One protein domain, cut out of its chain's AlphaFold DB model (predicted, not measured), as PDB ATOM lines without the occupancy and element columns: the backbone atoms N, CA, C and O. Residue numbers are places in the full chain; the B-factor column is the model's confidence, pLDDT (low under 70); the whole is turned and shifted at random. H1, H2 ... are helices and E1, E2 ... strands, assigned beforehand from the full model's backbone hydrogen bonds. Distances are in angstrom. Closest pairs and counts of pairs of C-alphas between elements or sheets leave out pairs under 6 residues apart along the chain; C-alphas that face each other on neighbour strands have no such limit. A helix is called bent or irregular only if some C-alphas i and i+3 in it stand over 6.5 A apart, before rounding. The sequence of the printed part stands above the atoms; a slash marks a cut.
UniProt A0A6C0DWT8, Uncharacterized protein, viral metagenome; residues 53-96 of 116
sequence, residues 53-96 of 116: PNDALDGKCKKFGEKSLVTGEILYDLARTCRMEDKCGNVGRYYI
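What this domain is: This is residues 53 to 96 of the 116 residues of an uncharacterized protein of viral metagenome (UniProt A0A6C0DWT8). A bent two-stranded hairpin, E1 and E2, has its turn, residues 68 to 73, sticking out at one end, while two short helices, H1 and H2, meet near the other and a looping tail, residues 85 to 96, follows H2. The printed part has 44 residues, in chain order H1, E1, E2, H2; the antiparallel sheet has the order E1 - E2, and the class is mixed. It is only just loose, close to compact, with radius of gyration of the C-alphas 11.4 A and spans of 35 by 25 by 18 A.

How they stand to each other: E1, residues 60 to 67, bends by 90 degrees at residue 63. It forms an antiparallel hairpin with E2, residues 74 to 78, at 138 degrees; N 61 and O 77 are 2.8 A apart, within hydrogen-bond range. H2, residues 79 to 84, touches H1, residues 55 to 58, the closest C-alphas being Leu 57 and Arg 80, 6.1 A. In H2 every O i to N i+4 pair is within hydrogen-bond range; H1 is too short for one.

Where its parts are: E1, 14.5 A long, begins at C-alpha 60 (-9.741, 5.497, -5.413). E2 measures 12.6 A, H1 5.1 A; H2, 8.9 A, ends at C-alpha 84 (-5.262, 15.325, 2.476).

The domain as a whole: The farthest C-alphas, Val 70 and Val 91, are 34.9 A apart. The printed part has no cut, no link is long, and no printed residue is under pLDDT 70.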
ATOM      1  N   PRO A  53     -20.054   0.337   0.766       75.56
ATOM      2  CA  PRO A  53     -18.901   1.219   0.807       75.56
ATOM      3  C   PRO A  53     -19.360   2.647   0.538       75.56
ATOM      4  O   PRO A  53     -20.263   2.897  -0.268       75.56
ATOM      5  N   ASN A  54     -18.748   3.601   1.226       81.81
ATOM      6  CA  ASN A  54     -19.021   5.000   0.971       81.81
ATOM      7  C   ASN A  54     -18.009   5.481  -0.058       81.81
ATOM      8  O   ASN A  54     -16.864   5.742   0.291       81.81
ATOM      9  N   ASP A  55     -18.426   5.667  -1.308       80.50
ATOM     10  CA  ASP A  55     -17.547   6.147  -2.382       80.50
ATOM     11  C   ASP A  55     -16.758   7.414  -2.013       80.50
ATOM     12  O   ASP A  55     -15.613   7.590  -2.431       80.50
ATOM     13  N   ALA A  56     -17.324   8.300  -1.188       74.25
ATOM     14  CA  ALA A  56     -16.618   9.497  -0.740       74.25
ATOM     15  C   ALA A  56     -15.404   9.186   0.159       74.25
ATOM     16  O   ALA A  56     -14.473   9.995   0.227       74.25
ATOM     17  N   LEU A  57     -15.419   8.047   0.850       78.75
ATOM     18  CA  LEU A  57     -14.365   7.583   1.753       78.75
ATOM     19  C   LEU A  57     -13.472   6.525   1.097       78.75
ATOM     20  O   LEU A  57     -12.248   6.624   1.204       78.75
ATOM     21  N   ASP A  58     -14.081   5.572   0.397       87.38
ATOM     22  CA  ASP A  58     -13.464   4.314  -0.032       87.38
ATOM     23  C   ASP A  58     -13.101   4.292  -1.524       87.38
ATOM     24  O   ASP A  58     -12.451   3.357  -2.006       87.38
ATOM     25  N   GLY A  59     -13.509   5.326  -2.265       92.12
ATOM     26  CA  GLY A  59     -13.161   5.494  -3.668       92.12
ATOM     27  C   GLY A  59     -11.673   5.788  -3.878       92.12
ATOM     28  O   GLY A  59     -10.989   6.382  -3.035       92.12
ATOM     29  N   LYS A  60     -11.163   5.397  -5.046       94.81
ATOM     30  CA  LYS A  60      -9.741   5.497  -5.413       94.81
ATOM     31  C   LYS A  60      -9.506   6.556  -6.487       94.81
ATOM     32  O   LYS A  60     -10.413   6.935  -7.228       94.81
ATOM     33  N   CYS A  61      -8.274   7.043  -6.593       94.19
ATOM     34  CA  CYS A  61      -7.851   7.972  -7.636       94.19
ATOM     35  C   CYS A  61      -6.968   7.254  -8.660       94.19
ATOM     36  O   CYS A  61      -5.849   6.872  -8.358       94.19
ATOM     37  N   LYS A  62      -7.418   7.136  -9.910       94.88
ATOM     38  CA  LYS A  62      -6.669   6.501 -11.007       94.88
ATOM     39  C   LYS A  62      -5.381   7.241 -11.380       94.88
ATOM     40  O   LYS A  62      -4.504   6.676 -12.024       94.88
ATOM     41  N   LYS A  63      -5.276   8.523 -11.021       94.56
ATOM     42  CA  LYS A  63      -4.112   9.354 -11.346       94.56
ATOM     43  C   LYS A  63      -2.918   9.107 -10.426       94.56
ATOM     44  O   LYS A  63      -1.797   9.396 -10.831       94.56
ATOM     45  N   PHE A  64      -3.157   8.599  -9.218       94.81
ATOM     46  CA  PHE A  64      -2.127   8.400  -8.204       94.81
ATOM     47  C   PHE A  64      -2.139   6.964  -7.702       94.81
ATOM     48  O   PHE A  64      -3.192   6.348  -7.552       94.81
ATOM     49  N   GLY A  65      -0.954   6.437  -7.456       93.69
ATOM     50  CA  GLY A  65      -0.765   5.073  -7.013       93.69
ATOM     51  C   GLY A  65       0.627   4.583  -7.350       93.69
ATOM     52  O   GLY A  65       1.428   5.290  -7.969       93.69
ATOM     53  N   GLU A  66       0.883   3.343  -6.974       95.62
ATOM     54  CA  GLU A  66       2.167   2.689  -7.156       95.62
ATOM     55  C   GLU A  66       2.004   1.470  -8.055       95.62
ATOM     56  O   GLU A  66       1.062   0.689  -7.916       95.62
ATOM     57  N   LYS A  67       2.926   1.313  -9.008       96.38
ATOM     58  CA  LYS A  67       2.972   0.141  -9.878       96.38
ATOM     59  C   LYS A  67       4.065  -0.800  -9.394       96.38
ATOM     60  O   LYS A  67       5.237  -0.431  -9.374       96.38
ATOM     61  N   SER A  68       3.685  -2.032  -9.087       96.44
ATOM     62  CA  SER A  68       4.629  -3.114  -8.838       96.44
ATOM     63  C   SER A  68       5.415  -3.419 -10.114       96.44
ATOM     64  O   SER A  68       4.833  -3.722 -11.156       96.44
ATOM     65  N   LEU A  69       6.747  -3.357 -10.043       96.50
ATOM     66  CA  LEU A  69       7.615  -3.686 -11.181       96.50
ATOM     67  C   LEU A  69       7.663  -5.193 -11.468       96.50
ATOM     68  O   LEU A  69       7.963  -5.581 -12.592       96.50
ATOM     69  N   VAL A  70       7.361  -6.027 -10.468       97.44
ATOM     70  CA  VAL A  70       7.412  -7.492 -10.581       97.44
ATOM     71  C   VAL A  70       6.096  -8.046 -11.122       97.44
ATOM     72  O   VAL A  70       6.100  -8.801 -12.087       97.44
ATOM     73  N   THR A  71       4.966  -7.662 -10.520       97.25
ATOM     74  CA  THR A  71       3.636  -8.178 -10.902       97.25
ATOM     75  C   THR A  71       2.957  -7.325 -11.971       97.25
ATOM     76  O   THR A  71       2.027  -7.776 -12.630       97.25
ATOM     77  N   GLY A  72       3.401  -6.078 -12.155       95.94
ATOM     78  CA  GLY A  72       2.753  -5.109 -13.037       95.94
ATOM     79  C   GLY A  72       1.463  -4.508 -12.468       95.94
ATOM     80  O   GLY A  72       0.890  -3.620 -13.104       95.94
ATOM     81  N   GLU A  73       1.021  -4.959 -11.292       96.81
ATOM     82  CA  GLU A  73      -0.202  -4.500 -10.634       96.81
ATOM     83  C   GLU A  73      -0.085  -3.045 -10.183       96.81
ATOM     84  O   GLU A  73       0.979  -2.596  -9.752       96.81
ATOM     85  N   ILE A  74      -1.194  -2.309 -10.279       95.56
ATOM     86  CA  ILE A  74      -1.275  -0.903  -9.881       95.56
ATOM     87  C   ILE A  74      -2.144  -0.796  -8.629       95.56
ATOM     88  O   ILE A  74      -3.341  -1.088  -8.662       95.56
ATOM     89  N   LEU A  75      -1.539  -0.334  -7.540       94.88
ATOM     90  CA  LEU A  75      -2.212  -0.006  -6.292       94.88
ATOM     91  C   LEU A  75      -2.543   1.482  -6.297       94.88
ATOM     92  O   LEU A  75      -1.675   2.327  -6.109       94.88
ATOM     93  N   TYR A  76      -3.805   1.798  -6.562       95.50
ATOM     94  CA  TYR A  76      -4.270   3.180  -6.588       95.50
ATOM     95  C   TYR A  76      -4.485   3.742  -5.188       95.50
ATOM     96  O   TYR A  76      -5.050   3.071  -4.318       95.50
ATOM     97  N   ASP A  77      -4.137   5.013  -5.027       94.50
ATOM     98  CA  ASP A  77      -4.335   5.743  -3.782       94.50
ATOM     99  C   ASP A  77      -5.821   6.023  -3.529       94.50
ATOM    100  O   ASP A  77      -6.609   6.267  -4.452       94.50
ATOM    101  N   LEU A  78      -6.204   6.078  -2.253       93.25
ATOM    102  CA  LEU A  78      -7.536   6.528  -1.857       93.25
ATOM    103  C   LEU A  78      -7.736   8.003  -2.222       93.25
ATOM    104  O   LEU A  78      -6.867   8.855  -1.993       93.25
ATOM    105  N   ALA A  79      -8.917   8.333  -2.743       92.25
ATOM    106  CA  ALA A  79      -9.252   9.692  -3.160       92.25
ATOM    107  C   ALA A  79      -9.219  10.685  -1.984       92.25
ATOM    108  O   ALA A  79      -8.816  11.839  -2.156       92.25
ATOM    109  N   ARG A  80      -9.598  10.228  -0.783       89.62
ATOM    110  CA  ARG A  80      -9.501  11.001   0.462       89.62
ATOM    111  C   ARG A  80      -8.048  11.331   0.805       89.62
ATOM    112  O   ARG A  80      -7.738  12.494   1.053       89.62
ATOM    113  N   THR A  81      -7.168  10.334   0.768       90.62
ATOM    114  CA  THR A  81      -5.735  10.497   1.051       90.62
ATOM    115  C   THR A  81      -5.087  11.451   0.054       90.62
ATOM    116  O   THR A  81      -4.438  12.411   0.459       90.62
ATOM    117  N   CYS A  82      -5.393  11.308  -1.242       90.75
ATOM    118  CA  CYS A  82      -4.924  12.233  -2.279       90.75
ATOM    119  C   CYS A  82      -5.315  13.696  -2.018       90.75
ATOM    120  O   CYS A  82      -4.624  14.617  -2.457       90.75
ATOM    121  N   ARG A  83      -6.453  13.934  -1.356       86.81
ATOM    122  CA  ARG A  83      -6.901  15.284  -1.003       86.81
ATOM    123  C   ARG A  83      -6.178  15.824   0.231       86.81
ATOM    124  O   ARG A  83      -5.869  17.009   0.261       86.81
ATOM    125  N   MET A  84      -5.928  14.966   1.219       87.19
ATOM    126  CA  MET A  84      -5.262  15.325   2.476       87.19
ATOM    127  C   MET A  84      -3.760  15.568   2.298       87.19
ATOM    128  O   MET A  84      -3.233  16.512   2.872       87.19
ATOM    129  N   GLU A  85      -3.089  14.773   1.463       88.44
ATOM    130  CA  GLU A  85      -1.638  14.849   1.210       88.44
ATOM    131  C   GLU A  85      -1.250  15.865   0.121       88.44
ATOM    132  O   GLU A  85      -0.175  15.785  -0.462       88.44
ATOM    133  N   ASP A  86      -2.151  16.783  -0.230       83.50
ATOM    134  CA  ASP A  86      -1.950  17.806  -1.267       83.50
ATOM    135  C   ASP A  86      -1.612  17.289  -2.688       83.50
ATOM    136  O   ASP A  86      -1.336  18.075  -3.592       83.50
ATOM    137  N   LYS A  87      -1.731  15.975  -2.951       87.06
ATOM    138  CA  LYS A  87      -1.593  15.394  -4.304       87.06
ATOM    139  C   LYS A  87      -2.613  16.010  -5.265       87.06
ATOM    140  O   LYS A  87      -2.254  16.552  -6.304       87.06
ATOM    141  N   CYS A  88      -3.897  15.964  -4.903       85.75
ATOM    142  CA  CYS A  88      -4.951  16.768  -5.533       85.75
ATOM    143  C   CYS A  88      -5.189  18.082  -4.775       85.75
ATOM    144  O   CYS A  88      -5.600  19.070  -5.391       85.75
ATOM    145  N   GLY A  89      -4.949  18.082  -3.459       76.12
ATOM    146  CA  GLY A  89      -5.141  19.227  -2.575       76.12
ATOM    147  C   GLY A  89      -6.588  19.692  -2.440       76.12
ATOM    148  O   GLY A  89      -7.514  19.173  -3.069       76.12
ATOM    149  N   ASN A  90      -6.791  20.728  -1.625       75.81
ATOM    150  CA  ASN A  90      -8.110  21.345  -1.435       75.81
ATOM    151  C   ASN A  90      -8.588  22.133  -2.663       75.81
ATOM    152  O   ASN A  90      -9.792  22.317  -2.845       75.81
ATOM    153  N   VAL A  91      -7.647  22.559  -3.507       80.62
ATOM    154  CA  VAL A  91      -7.905  23.312  -4.742       80.62
ATOM    155  C   VAL A  91      -8.208  22.378  -5.921       80.62
ATOM    156  O   VAL A  91      -8.759  22.822  -6.921       80.62
ATOM    157  N   GLY A  92      -7.893  21.079  -5.812       83.12
ATOM    158  CA  GLY A  92      -8.098  20.119  -6.894       83.12
ATOM    159  C   GLY A  92      -7.180  20.387  -8.087       83.12
ATOM    160  O   GLY A  92      -7.662  20.479  -9.210       83.12
ATOM    161  N   ARG A  93      -5.862  20.507  -7.875       85.88
ATOM    162  CA  ARG A  93      -4.886  20.883  -8.924       85.88
ATOM    163  C   ARG A  93      -4.975  20.017 -10.190       85.88
ATOM    164  O   ARG A  93      -4.729  20.504 -11.286       85.88
ATOM    165  N   TYR A  94      -5.345  18.746 -10.039       89.50
ATOM    166  CA  TYR A  94      -5.511  17.793 -11.139       89.50
ATOM    167  C   TYR A  94      -6.969  17.375 -11.363       89.50
ATOM    168  O   TYR A  94      -7.226  16.335 -11.971       89.50
ATOM    169  N   TYR A  95      -7.920  18.148 -10.839       90.88
ATOM    170  CA  TYR A  95      -9.341  17.897 -11.008       90.88
ATOM    171  C   TYR A  95      -9.763  18.177 -12.449       90.88
ATOM    172  O   TYR A  95      -9.520  19.255 -12.985       90.88
ATOM    173  N   ILE A  96     -10.441  17.204 -13.050       92.12
ATOM    174  CA  ILE A  96     -11.134  17.368 -14.323       92.12
ATOM    175  C   ILE A  96     -12.525  16.792 -14.110       92.12
ATOM    176  O   ILE A  96     -12.653  15.633 -13.717       92.12
TER     177      ILE A  96